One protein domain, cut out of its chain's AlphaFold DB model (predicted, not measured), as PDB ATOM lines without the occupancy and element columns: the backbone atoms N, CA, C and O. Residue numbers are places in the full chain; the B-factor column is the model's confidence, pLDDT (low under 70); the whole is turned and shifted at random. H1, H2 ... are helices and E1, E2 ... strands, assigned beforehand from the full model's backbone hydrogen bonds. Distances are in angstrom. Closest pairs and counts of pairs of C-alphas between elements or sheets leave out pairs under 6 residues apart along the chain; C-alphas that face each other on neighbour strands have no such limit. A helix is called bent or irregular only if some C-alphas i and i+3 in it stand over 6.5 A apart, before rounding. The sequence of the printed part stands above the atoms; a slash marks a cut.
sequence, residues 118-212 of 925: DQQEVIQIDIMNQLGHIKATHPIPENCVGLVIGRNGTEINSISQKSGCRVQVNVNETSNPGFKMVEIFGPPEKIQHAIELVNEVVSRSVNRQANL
ATOM      1  N   ASP A 118     267.188 218.749 209.395       42.34
ATOM      2  CA  ASP A 118     267.439 218.335 210.785       42.34
ATOM      3  C   ASP A 118     266.951 219.368 211.815       42.34
ATOM      4  O   ASP A 118     266.382 219.023 212.851       42.34
ATOM      5  N   GLN A 119     267.105 220.662 211.513       37.50
ATOM      6  CA  GLN A 119     266.653 221.738 212.403       37.50
ATOM      7  C   GLN A 119     265.121 221.854 212.452       37.50
ATOM      8  O   GLN A 119     264.572 222.241 213.483       37.50
ATOM      9  N   GLN A 120     264.413 221.487 211.376       40.41
ATOM     10  CA  GLN A 120     262.946 221.503 211.362       40.41
ATOM     11  C   GLN A 120     262.351 220.348 212.176       40.41
ATOM     12  O   GLN A 120     261.324 220.545 212.828       40.41
ATOM     13  N   GLU A 121     262.996 219.175 212.200       43.06
ATOM     14  CA  GLU A 121     262.571 218.079 213.079       43.06
ATOM     15  C   GLU A 121     262.785 218.420 214.557       43.06
ATOM     16  O   GLU A 121     261.847 218.283 215.340       43.06
ATOM     17  N   VAL A 122     263.960 218.937 214.946       47.72
ATOM     18  CA  VAL A 122     264.248 219.292 216.352       47.72
ATOM     19  C   VAL A 122     263.255 220.327 216.894       47.72
ATOM     20  O   VAL A 122     262.662 220.112 217.950       47.72
ATOM     21  N   ILE A 123     262.984 221.402 216.143       49.66
ATOM     22  CA  ILE A 123     262.006 222.429 216.545       49.66
ATOM     23  C   ILE A 123     260.587 221.837 216.657       49.66
ATOM     24  O   ILE A 123     259.835 222.193 217.564       49.66
ATOM     25  N   GLN A 124     260.208 220.907 215.771       48.78
ATOM     26  CA  GLN A 124     258.905 220.238 215.839       48.78
ATOM     27  C   GLN A 124     258.802 219.278 217.039       48.78
ATOM     28  O   GLN A 124     257.736 219.188 217.648       48.78
ATOM     29  N   ILE A 125     259.898 218.607 217.408       53.78
ATOM     30  CA  ILE A 125     259.979 217.707 218.566       53.78
ATOM     31  C   ILE A 125     259.850 218.487 219.881       53.78
ATOM     32  O   ILE A 125     259.041 218.099 220.723       53.78
ATOM     33  N   ASP A 126     260.554 219.611 220.052       52.53
ATOM     34  CA  ASP A 126     260.445 220.419 221.278       52.53
ATOM     35  C   ASP A 126     259.047 221.023 221.469       52.53
ATOM     36  O   ASP A 126     258.514 221.018 222.583       52.53
ATOM     37  N   ILE A 127     258.398 221.464 220.387       57.38
ATOM     38  CA  ILE A 127     257.007 221.944 220.434       57.38
ATOM     39  C   ILE A 127     256.041 220.805 220.817       57.38
ATOM     40  O   ILE A 127     255.097 221.036 221.572       57.38
ATOM     41  N   MET A 128     256.269 219.569 220.357       53.62
ATOM     42  CA  MET A 128     255.447 218.414 220.755       53.62
ATOM     43  C   MET A 128     255.697 217.984 222.208       53.62
ATOM     44  O   MET A 128     254.731 217.734 222.931       53.62
ATOM     45  N   ASN A 129     256.949 218.005 222.674       51.12
ATOM     46  CA  ASN A 129     257.301 217.746 224.074       51.12
ATOM     47  C   ASN A 129     256.617 218.747 225.026       51.12
ATOM     48  O   ASN A 129     256.049 218.339 226.039       51.12
ATOM     49  N   GLN A 130     256.588 220.042 224.679       52.97
ATOM     50  CA  GLN A 130     255.879 221.072 225.460       52.97
ATOM     51  C   GLN A 130     254.348 220.904 225.465       52.97
ATOM     52  O   GLN A 130     253.681 221.403 226.370       52.97
ATOM     53  N   LEU A 131     253.785 220.172 224.499       59.38
ATOM     54  CA  LEU A 131     252.366 219.803 224.439       59.38
ATOM     55  C   LEU A 131     252.063 218.440 225.097       59.38
ATOM     56  O   LEU A 131     250.941 217.946 224.994       59.38
ATOM     57  N   GLY A 132     253.044 217.805 225.752       64.38
ATOM     58  CA  GLY A 132     252.886 216.477 226.355       64.38
ATOM     59  C   GLY A 132     252.693 215.349 225.332       64.38
ATOM     60  O   GLY A 132     252.206 214.272 225.680       64.38
ATOM     61  N   HIS A 133     253.042 215.589 224.064       75.75
ATOM     62  CA  HIS A 133     252.970 214.607 222.988       75.75
ATOM     63  C   HIS A 133     254.347 213.975 222.768       75.75
ATOM     64  O   HIS A 133     255.288 214.657 222.373       75.75
ATOM     65  N   ILE A 134     254.454 212.659 222.967       82.12
ATOM     66  CA  ILE A 134     255.697 211.906 222.743       82.12
ATOM     67  C   ILE A 134     255.655 211.152 221.406       82.12
ATOM     68  O   ILE A 134     254.585 210.945 220.826       82.12
ATOM     69  N   LYS A 135     256.827 210.725 220.921       82.81
ATOM     70  CA  LYS A 135     256.981 209.809 219.782       82.81
ATOM     71  C   LYS A 135     257.202 208.385 220.299       82.81
ATOM     72  O   LYS A 135     258.109 208.156 221.093       82.81
ATOM     73  N   ALA A 136     256.418 207.434 219.807       82.62
ATOM     74  CA  ALA A 136     256.620 206.004 220.009       82.62
ATOM     75  C   ALA A 136     256.793 205.287 218.662       82.62
ATOM     76  O   ALA A 136     256.264 205.726 217.639       82.62
ATOM     77  N   THR A 137     257.518 204.170 218.664       85.00
ATOM     78  CA  THR A 137     257.710 203.309 217.491       85.00
ATOM     79  C   THR A 137     257.217 201.897 217.787       85.00
ATOM     80  O   THR A 137     257.511 201.328 218.835       85.00
ATOM     81  N   HIS A 138     256.442 201.327 216.862       86.00
ATOM     82  CA  HIS A 138     255.850 199.997 217.002       86.00
ATOM     83  C   HIS A 138     256.168 199.120 215.778       86.00
ATOM     84  O   HIS A 138     255.814 199.505 214.658       86.00
ATOM     85  N   PRO A 139     256.831 197.960 215.939       83.44
ATOM     86  CA  PRO A 139     257.171 197.087 214.820       83.44
ATOM     87  C   PRO A 139     255.949 196.303 214.325       83.44
ATOM     88  O   PRO A 139     255.291 195.596 215.088       83.44
ATOM     89  N   ILE A 140     255.689 196.353 213.017       86.25
ATOM     90  CA  ILE A 140     254.701 195.498 212.342       86.25
ATOM     91  C   ILE A 140     255.375 194.606 211.288       86.25
ATOM     92  O   ILE A 140     256.341 195.035 210.649       86.25
ATOM     93  N   PRO A 141     254.879 193.374 211.052       79.25
ATOM     94  CA  PRO A 141     255.363 192.539 209.956       79.25
ATOM     95  C   PRO A 141     255.193 193.237 208.604       79.25
ATOM     96  O   PRO A 141     254.159 193.860 208.351       79.25
ATOM     97  N   GLU A 142     256.165 193.104 207.702       76.25
ATOM     98  CA  GLU A 142     256.135 193.799 206.407       76.25
ATOM     99  C   GLU A 142     254.887 193.443 205.573       76.25
ATOM    100  O   GLU A 142     254.260 194.312 204.962       76.25
ATOM    101  N   ASN A 143     254.425 192.189 205.646       77.88
ATOM    102  CA  ASN A 143     253.194 191.725 204.993       77.88
ATOM    103  C   ASN A 143     251.896 192.347 205.556       77.88
ATOM    104  O   ASN A 143     250.830 192.144 204.972       77.88
ATOM    105  N   CYS A 144     251.966 193.079 206.670       79.44
ATOM    106  CA  CYS A 144     250.842 193.795 207.276       79.44
ATOM    107  C   CYS A 144     250.846 195.302 206.963       79.44
ATOM    108  O   CYS A 144     249.827 195.956 207.172       79.44
ATOM    109  N   VAL A 145     251.935 195.862 206.419       82.94
ATOM    110  CA  VAL A 145     252.086 197.311 206.169       82.94
ATOM    111  C   VAL A 145     250.954 197.870 205.303       82.94
ATOM    112  O   VAL A 145     250.276 198.815 205.700       82.94
ATOM    113  N   GLY A 146     250.676 197.246 204.154       80.25
ATOM    114  CA  GLY A 146     249.590 197.676 203.262       80.25
ATOM    115  C   GLY A 146     248.180 197.519 203.853       80.25
ATOM    116  O   GLY A 146     247.240 198.144 203.363       80.25
ATOM    117  N   LEU A 147     248.024 196.714 204.910       83.75
ATOM    118  CA  LEU A 147     246.757 196.512 205.622       83.75
ATOM    119  C   LEU A 147     246.570 197.552 206.736       83.75
ATOM    120  O   LEU A 147     245.471 198.076 206.873       83.75
ATOM    121  N   VAL A 148     247.641 197.902 207.459       85.50
ATOM    122  CA  VAL A 148     247.653 198.996 208.450       85.50
ATOM    123  C   VAL A 148     247.480 200.361 207.776       85.50
ATOM    124  O   VAL A 148     246.778 201.210 208.308       85.50
ATOM    125  N   ILE A 149     248.048 200.563 206.579       87.00
ATOM    126  CA  ILE A 149     247.798 201.764 205.761       87.00
ATOM    127  C   ILE A 149     246.362 201.751 205.205       87.00
ATOM    128  O   ILE A 149     245.621 202.727 205.339       87.00
ATOM    129  N   GLY A 150     245.940 200.634 204.607       80.88
ATOM    130  CA  GLY A 150     244.643 200.513 203.943       80.88
ATOM    131  C   GLY A 150     244.588 201.210 202.575       80.88
ATOM    132  O   GLY A 150     245.513 201.903 202.146       80.88
ATOM    133  N   ARG A 151     243.482 201.019 201.846       83.88
ATOM    134  CA  ARG A 151     243.288 201.637 200.521       83.88
ATOM    135  C   ARG A 151     243.219 203.156 200.679       83.88
ATOM    136  O   ARG A 151     242.459 203.636 201.506       83.88
ATOM    137  N   ASN A 152     244.004 203.906 199.908       78.56
ATOM    138  CA  ASN A 152     244.081 205.374 199.985       78.56
ATOM    139  C   ASN A 152     244.352 205.919 201.410       78.56
ATOM    140  O   ASN A 152     243.942 207.032 201.729       78.56
ATOM    141  N   GLY A 153     244.999 205.135 202.283       81.88
ATOM    142  CA  GLY A 153     245.260 205.521 203.674       81.88
ATOM    143  C   GLY A 153     244.047 205.450 204.615       81.88
ATOM    144  O   GLY A 153     244.120 205.964 205.727       81.88
ATOM    145  N   THR A 154     242.917 204.846 204.219       87.50
ATOM    146  CA  THR A 154     241.693 204.874 205.045       87.50
ATOM    147  C   THR A 154     241.835 204.177 206.398       87.50
ATOM    148  O   THR A 154     241.217 204.629 207.359       87.50
ATOM    149  N   GLU A 155     242.623 203.100 206.500       88.75
ATOM    150  CA  GLU A 155     242.765 202.371 207.771       88.75
ATOM    151  C   GLU A 155     243.695 203.143 208.720       88.75
ATOM    152  O   GLU A 155     243.290 203.416 209.846       88.75
ATOM    153  N   ILE A 156     244.859 203.625 208.258       90.81
ATOM    154  CA  ILE A 156     245.772 204.444 209.084       90.81
ATOM    155  C   ILE A 156     245.146 205.777 209.509       90.81
ATOM    156  O   ILE A 156     245.328 206.203 210.651       90.81
ATOM    157  N   ASN A 157     244.329 206.391 208.649       89.81
ATOM    158  CA  ASN A 157     243.543 207.569 209.013       89.81
ATOM    159  C   ASN A 157     242.463 207.223 210.052       89.81
ATOM    160  O   ASN A 157     242.260 207.995 210.984       89.81
ATOM    161  N   SER A 158     241.814 206.052 209.963       89.69
ATOM    162  CA  SER A 158     240.844 205.604 210.974       89.69
ATOM    163  C   SER A 158     241.504 205.260 212.316       89.69
ATOM    164  O   SER A 158     240.960 205.615 213.359       89.69
ATOM    165  N   ILE A 159     242.681 204.623 212.310       90.81
ATOM    166  CA  ILE A 159     243.496 204.372 213.510       90.81
ATOM    167  C   ILE A 159     243.897 205.710 214.148       90.81
ATOM    168  O   ILE A 159     243.702 205.893 215.350       90.81
ATOM    169  N   SER A 160     244.385 206.666 213.349       88.56
ATOM    170  CA  SER A 160     244.762 208.007 213.819       88.56
ATOM    171  C   SER A 160     243.568 208.756 214.423       88.56
ATOM    172  O   SER A 160     243.645 209.280 215.531       88.56
ATOM    173  N   GLN A 161     242.417 208.738 213.745       90.06
ATOM    174  CA  GLN A 161     241.189 209.389 214.209       90.06
ATOM    175  C   GLN A 161     240.631 208.768 215.502       90.06
ATOM    176  O   GLN A 161     240.172 209.502 216.372       90.06
ATOM    177  N   LYS A 162     240.664 207.434 215.641       89.44
ATOM    178  CA  LYS A 162     240.149 206.717 216.824       89.44
ATOM    179  C   LYS A 162     241.058 206.851 218.043       89.44
ATOM    180  O   LYS A 162     240.564 207.038 219.148       89.44
ATOM    181  N   SER A 163     242.373 206.777 217.843       89.75
ATOM    182  CA  SER A 163     243.352 206.989 218.918       89.75
ATOM    183  C   SER A 163     243.492 208.459 219.314       89.75
ATOM    184  O   SER A 163     243.805 208.757 220.461       89.75
ATOM    185  N   GLY A 164     243.273 209.393 218.384       85.75
ATOM    186  CA  GLY A 164     243.654 210.794 218.562       85.75
ATOM    187  C   GLY A 164     245.169 211.027 218.469       85.75
ATOM    188  O   GLY A 164     245.643 212.081 218.889       85.75
ATOM    189  N   CYS A 165     245.922 210.059 217.940       89.38
ATOM    190  CA  CYS A 165     247.352 210.154 217.657       89.38
ATOM    191  C   CYS A 165     247.586 210.337 216.150       89.38
ATOM    192  O   CYS A 165     246.812 209.853 215.327       89.38
ATOM    193  N   ARG A 166     248.697 210.968 215.759       87.31
ATOM    194  CA  ARG A 166     249.182 210.931 214.371       87.31
ATOM    195  C   ARG A 166     249.950 209.626 214.173       87.31
ATOM    196  O   ARG A 166     250.978 209.429 214.818       87.31
ATOM    197  N   VAL A 167     249.468 208.754 213.289       89.56
ATOM    198  CA  VAL A 167     250.118 207.476 212.956       89.56
ATOM    199  C   VAL A 167     250.719 207.555 211.554       89.56
ATOM    200  O   VAL A 167     250.042 207.947 210.606       89.56
ATOM    201  N   GLN A 168     251.989 207.182 211.410       84.19
ATOM    202  CA  GLN A 168     252.737 207.265 210.155       84.19
ATOM    203  C   GLN A 168     253.641 206.037 210.005       84.19
ATOM    204  O   GLN A 168     254.455 205.752 210.875       84.19
ATOM    205  N   VAL A 169     253.524 205.285 208.906       84.31
ATOM    206  CA  VAL A 169     254.459 204.177 208.630       84.31
ATOM    207  C   VAL A 169     255.706 204.735 207.958       84.31
ATOM    208  O   VAL A 169     255.596 205.452 206.962       84.31
ATOM    209  N   ASN A 170     256.887 204.368 208.451       77.19
ATOM    210  CA  ASN A 170     258.131 204.678 207.760       77.19
ATOM    211  C   ASN A 170     258.302 203.714 206.573       77.19
ATOM    212  O   ASN A 170     258.494 202.506 206.733       77.19
ATOM    213  N   VAL A 171     258.149 204.245 205.358       62.97
ATOM    214  CA  VAL A 171     258.189 203.459 204.115       62.97
ATOM    215  C   VAL A 171     259.611 203.354 203.550       62.97
ATOM    216  O   VAL A 171     259.903 202.354 202.888       62.97
ATOM    217  N   ASN A 172     260.481 204.326 203.842       53.72
ATOM    218  CA  ASN A 172     261.669 204.634 203.039       53.72
ATOM    219  C   ASN A 172     263.003 204.134 203.622       53.72
ATOM    220  O   ASN A 172     263.995 204.138 202.899       53.72
ATOM    221  N   GLU A 173     263.057 203.693 204.884       49.62
ATOM    222  CA  GLU A 173     264.302 203.194 205.488       49.62
ATOM    223  C   GLU A 173     264.509 201.679 205.323       49.62
ATOM    224  O   GLU A 173     263.691 200.852 205.737       49.62
ATOM    225  N   THR A 174     265.660 201.304 204.760       49.09
ATOM    226  CA  THR A 174     266.055 199.919 204.438       49.09
ATOM    227  C   THR A 174     266.770 199.238 205.620       49.09
ATOM    228  O   THR A 174     267.859 198.691 205.468       49.09
ATOM    229  N   SER A 175     266.176 199.301 206.819       52.44
ATOM    230  CA  SER A 175     266.915 199.080 208.081       52.44
ATOM    231  C   SER A 175     266.481 197.871 208.929       52.44
ATOM    232  O   SER A 175     267.049 197.661 209.996       52.44
ATOM    233  N   ASN A 176     265.514 197.048 208.495       53.84
ATOM    234  CA  ASN A 176     265.209 195.760 209.148       53.84
ATOM    235  C   ASN A 176     264.585 194.726 208.181       53.84
ATOM    236  O   ASN A 176     263.566 195.022 207.556       53.84
ATOM    237  N   PRO A 177     265.126 193.497 208.063       59.25
ATOM    238  CA  PRO A 177     264.527 192.455 207.232       59.25
ATOM    239  C   PRO A 177     263.272 191.848 207.890       59.25
ATOM    240  O   PRO A 177     263.354 191.164 208.907       59.25
ATOM    241  N   GLY A 178     262.104 192.057 207.272       64.31
ATOM    242  CA  GLY A 178     260.832 191.402 207.625       64.31
ATOM    243  C   GLY A 178     259.868 192.203 208.513       64.31
ATOM    244  O   GLY A 178     258.696 191.828 208.619       64.31
ATOM    245  N   PHE A 179     260.308 193.323 209.092       75.75
ATOM    246  CA  PHE A 179     259.483 194.223 209.909       75.75
ATOM    247  C   PHE A 179     259.657 195.678 209.463       75.75
ATOM    248  O   PHE A 179     260.767 196.098 209.146       75.75
ATOM    249  N   LYS A 180     258.576 196.465 209.499       82.38
ATOM    250  CA  LYS A 180     258.620 197.929 209.351       82.38
ATOM    251  C   LYS A 180     258.126 198.610 210.621       82.38
ATOM    252  O   LYS A 180     257.267 198.076 211.320       82.38
ATOM    253  N   MET A 181     258.655 199.798 210.903       81.38
ATOM    254  CA  MET A 181     258.239 200.601 212.050       81.38
ATOM    255  C   MET A 181     257.036 201.480 211.697       81.38
ATOM    256  O   MET A 181     257.024 202.176 210.677       81.38
ATOM    257  N   VAL A 182     256.037 201.465 212.576       89.00
ATOM    258  CA  VAL A 182     254.981 202.475 212.638       89.00
ATOM    259  C   VAL A 182     255.390 203.507 213.677       89.00
ATOM    260  O   VAL A 182     255.661 203.153 214.821       89.00
ATOM    261  N   GLU A 183     255.424 204.773 213.292       87.88
ATOM    262  CA  GLU A 183     255.629 205.893 214.199       87.88
ATOM    263  C   GLU A 183     254.274 206.435 214.662       87.88
ATOM    264  O   GLU A 183     253.347 206.605 213.864       87.88
ATOM    265  N   ILE A 184     254.152 206.684 215.962       90.75
ATOM    266  CA  ILE A 184     252.918 207.118 216.616       90.75
ATOM    267  C   ILE A 184     253.254 208.334 217.476       90.75
ATOM    268  O   ILE A 184     254.117 208.258 218.349       90.75
ATOM    269  N   PHE A 185     252.569 209.449 217.234       89.88
ATOM    270  CA  PHE A 185     252.792 210.722 217.918       89.88
ATOM    271  C   PHE A 185     251.514 211.167 218.637       89.88
ATOM    272  O   PHE A 185     250.451 211.255 218.013       89.88
ATOM    273  N   GLY A 186     251.597 211.475 219.932       88.69
ATOM    274  CA  GLY A 186     250.453 211.952 220.718       88.69
ATOM    275  C   GLY A 186     250.650 211.825 222.232       88.69
ATOM    276  O   GLY A 186     251.760 211.537 222.680       88.69
ATOM    277  N   PRO A 187     249.591 212.027 223.037       85.19
ATOM    278  CA  PRO A 187     249.659 211.850 224.485       85.19
ATOM    279  C   PRO A 187     250.029 210.405 224.858       85.19
ATOM    280  O   PRO A 187     249.511 209.481 224.220       85.19
ATOM    281  N   PRO A 188     250.846 210.171 225.904       82.62
ATOM    282  CA  PRO A 188     251.276 208.824 226.302       82.62
ATOM    283  C   PRO A 188     250.094 207.879 226.575       82.62
ATOM    284  O   PRO A 188     250.095 206.735 226.126       82.62
ATOM    285  N   GLU A 189     249.039 208.395 227.212       82.88
ATOM    286  CA  GLU A 189     247.778 207.692 227.492       82.88
ATOM    287  C   GLU A 189     247.082 207.157 226.227       82.88
ATOM    288  O   GLU A 189     246.440 206.109 226.253       82.88
ATOM    289  N   LYS A 190     247.212 207.873 225.101       87.56
ATOM    290  CA  LYS A 190     246.537 207.556 223.832       87.56
ATOM    291  C   LYS A 190     247.400 206.728 222.887       87.56
ATOM    292  O   LYS A 190     246.864 205.969 222.081       87.56
ATOM    293  N   ILE A 191     248.724 206.821 223.012       88.69
ATOM    294  CA  ILE A 191     249.675 206.017 222.234       88.69
ATOM    295  C   ILE A 191     249.464 204.524 222.478       88.69
ATOM    296  O   ILE A 191     249.462 203.756 221.519       88.69
ATOM    297  N   GLN A 192     249.213 204.112 223.722       85.62
ATOM    298  CA  GLN A 192     248.909 202.713 224.029       85.62
ATOM    299  C   GLN A 192     247.660 202.230 223.268       85.62
ATOM    300  O   GLN A 192     247.687 201.169 222.644       85.62
ATOM    301  N   HIS A 193     246.613 203.057 223.198       90.38
ATOM    302  CA  HIS A 193     245.410 202.743 222.427       90.38
ATOM    303  C   HIS A 193     245.642 202.758 220.900       90.38
ATOM    304  O   HIS A 193     245.056 201.966 220.162       90.38
ATOM    305  N   ALA A 194     246.547 203.604 220.396       89.12
ATOM    306  CA  ALA A 194     246.986 203.549 218.999       89.12
ATOM    307  C   ALA A 194     247.732 202.237 218.682       89.12
ATOM    308  O   ALA A 194     247.466 201.617 217.651       89.12
ATOM    309  N   ILE A 195     248.621 201.788 219.576       90.19
ATOM    310  CA  ILE A 195     249.340 200.509 219.467       90.19
ATOM    311  C   ILE A 195     248.354 199.336 219.500       90.19
ATOM    312  O   ILE A 195     248.468 198.420 218.685       90.19
ATOM    313  N   GLU A 196     247.349 199.374 220.377       88.50
ATOM    314  CA  GLU A 196     246.251 198.401 220.412       88.50
ATOM    315  C   GLU A 196     245.490 198.349 219.088       88.50
ATOM    316  O   GLU A 196     245.355 197.269 218.525       88.50
ATOM    317  N   LEU A 197     245.063 199.489 218.535       90.31
ATOM    318  CA  LEU A 197     244.352 199.548 217.252       90.31
ATOM    319  C   LEU A 197     245.208 199.045 216.073       90.31
ATOM    320  O   LEU A 197     244.695 198.342 215.198       90.31
ATOM    321  N   VAL A 198     246.514 199.340 216.052       89.75
ATOM    322  CA  VAL A 198     247.456 198.777 215.062       89.75
ATOM    323  C   VAL A 198     247.576 197.260 215.235       89.75
ATOM    324  O   VAL A 198     247.442 196.518 214.258       89.75
ATOM    325  N   ASN A 199     247.764 196.779 216.467       89.06
ATOM    326  CA  ASN A 199     247.818 195.351 216.782       89.06
ATOM    327  C   ASN A 199     246.497 194.638 216.483       89.06
ATOM    328  O   ASN A 199     246.517 193.477 216.079       89.06
ATOM    329  N   GLU A 200     245.356 195.310 216.615       85.38
ATOM    330  CA  GLU A 200     244.045 194.771 216.271       85.38
ATOM    331  C   GLU A 200     243.911 194.625 214.750       85.38
ATOM    332  O   GLU A 200     243.507 193.568 214.276       85.38
ATOM    333  N   VAL A 201     244.333 195.614 213.953       85.69
ATOM    334  CA  VAL A 201     244.358 195.513 212.479       85.69
ATOM    335  C   VAL A 201     245.318 194.417 212.000       85.69
ATOM    336  O   VAL A 201     244.971 193.646 211.096       85.69
ATOM    337  N   VAL A 202     246.484 194.276 212.640       85.06
ATOM    338  CA  VAL A 202     247.416 193.158 212.407       85.06
ATOM    339  C   VAL A 202     246.768 191.822 212.794       85.06
ATOM    340  O   VAL A 202     246.766 190.896 211.986       85.06
ATOM    341  N   SER A 203     246.132 191.710 213.961       80.31
ATOM    342  CA  SER A 203     245.548 190.455 214.472       80.31
ATOM    343  C   SER A 203     244.281 190.031 213.720       80.31
ATOM    344  O   SER A 203     244.141 188.860 213.360       80.31
ATOM    345  N   ARG A 204     243.399 190.978 213.363       73.81
ATOM    346  CA  ARG A 204     242.290 190.783 212.407       73.81
ATOM    347  C   ARG A 204     242.808 190.280 211.058       73.81
ATOM    348  O   ARG A 204     242.089 189.561 210.364       73.81
ATOM    349  N   SER A 205     244.027 190.654 210.669       60.38
ATOM    350  CA  SER A 205     244.663 190.194 209.431       60.38
ATOM    351  C   SER A 205     245.308 188.817 209.583       60.38
ATOM    352  O   SER A 205     245.080 187.981 208.717       60.38
ATOM    353  N   VAL A 206     245.997 188.520 210.690       58.12
ATOM    354  CA  VAL A 206     246.515 187.170 210.988       58.12
ATOM    355  C   VAL A 206     245.372 186.158 211.099       58.12
ATOM    356  O   VAL A 206     245.497 185.057 210.580       58.12
ATOM    357  N   ASN A 207     244.224 186.521 211.683       50.94
ATOM    358  CA  ASN A 207     243.078 185.615 211.812       50.94
ATOM    359  C   ASN A 207     242.263 185.483 210.503       50.94
ATOM    360  O   ASN A 207     241.876 184.376 210.119       50.94
ATOM    361  N   ARG A 208     242.087 186.569 209.724       51.16
ATOM    362  CA  ARG A 208     241.555 186.452 208.348       51.16
ATOM    363  C   ARG A 208     242.503 185.703 207.410       51.16
ATOM    364  O   ARG A 208     242.023 185.037 206.501       51.16
ATOM    365  N   GLN A 209     243.815 185.751 207.642       45.25
ATOM    366  CA  GLN A 209     244.772 184.888 206.951       45.25
ATOM    367  C   GLN A 209     244.699 183.450 207.477       45.25
ATOM    368  O   GLN A 209     244.639 182.551 206.658       45.25
ATOM    369  N   ALA A 210     244.549 183.185 208.777       43.59
ATOM    370  CA  ALA A 210     244.349 181.823 209.289       43.59
ATOM    371  C   ALA A 210     243.126 181.128 208.651       43.59
ATOM    372  O   ALA A 210     243.218 179.975 208.237       43.59
ATOM    373  N   ASN A 211     242.019 181.859 208.474       37.19
ATOM    374  CA  ASN A 211     240.800 181.361 207.825       37.19
ATOM    375  C   ASN A 211     240.804 181.423 206.277       37.19
ATOM    376  O   ASN A 211     239.816 181.032 205.659       37.19
ATOM    377  N   LEU A 212     241.892 181.873 205.634       40.50
ATOM    378  CA  LEU A 212     242.027 181.923 204.163       40.50
ATOM    379  C   LEU A 212     243.292 181.213 203.627       40.50
ATOM    380  O   LEU A 212     243.332 180.775 202.478       40.50
TER     381      LEU A 212
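Overview. This is residues 118 to 212 of the 925 residues of an uncharacterized protein of Caenorhabditis brenneri (UniProt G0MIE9). A small three-stranded sheet forms a wall with helices H2, H3 and H4 over one face, a two-layer arrangement with the other face bare. H1 sits off one end of the sheet, where its residues 118 to 124 stick out, and the long H4 runs past the other end, where residues 207 to 212 stick out. The printed part has 95 residues, with four named helices and three named strands that follow along the chain as H1, E1, H2, H3, E2, E3, H4, and its class is mixed, helices and strands. The sheet's order is E1, E3, E2, all antiparallel. The whole is compact, with a radius of gyration of the C-alphas of 14.1 A, yet elongated, spanning 46 by 29 by 22 A.

Along the chain. H1, residues 118 to 130, begins with C-alpha 118 at (267.439, 218.335, 210.785) and is 18.9 A long. E1, residues 134 to 141, is 23.2 A long. H2, residues 142 to 149, measures 11.5 A and is irregular, with C-alphas 143 and 146 7.2 A apart. H3, residues 151 to 163, measures 19.2 A and is irregular, with C-alphas 152 and 155 8.4 A apart. E2, residues 166 to 169, spans 10.3 A, and E3, residues 179 to 186, 22.6 A. H4, residues 188 to 210, is 32.7 A long and ends with C-alpha 210 at (244.349, 181.823, 209.289).

Arrangement. E3 is the inner strand. It is antiparallel to E1, with N 136 and O 184 2.8 A apart, within hydrogen-bond range. E2 and E3 form a hairpin, with N 168 and O 183 2.9 A apart, also within range. E1, H2 H3 and E2 make a split strand-helix-strand unit, two strands running the same way with E3 between them, and its crossover is right-handed. H4 is on the sheet at a height of 9.2 A, over E1 and E3. H3 is on the same face as H4, at a height of 5.9 A. H3 and H4 touch at a steep tilt of 44 degrees, opposite ways, closest at the C-alphas of Ser 163 and Ala 194, 5.0 A. H2 lies over E3 at a height of 8.1 A. It touches H4 at a steep tilt of 63 degrees, closest at the C-alphas of Cys 144 and Val 202, 6.2 A. H2 and H3 touch only at the corner, closest at the C-alphas of Ile 149 and Ile 156, 4.7 A. H1 only grazes the sheet, with residues 125 to 129, and is apart from H2, H3 and H4. Every O i to N i+4 pair is within hydrogen-bond range in H1, against 2 of 4 in H2, 7 of 9 in H3 and 17 of 19 in H4.

Size, cuts and confidence. The two C-alphas farthest apart, those of Gln 119 and Asn 211, are 48.2 A apart. The printed part has no cut and no long link. The mean pLDDT of the printed part is 74.1, and it is under 70 in residues 118 to 132, 171 to 178 and 205 to 212.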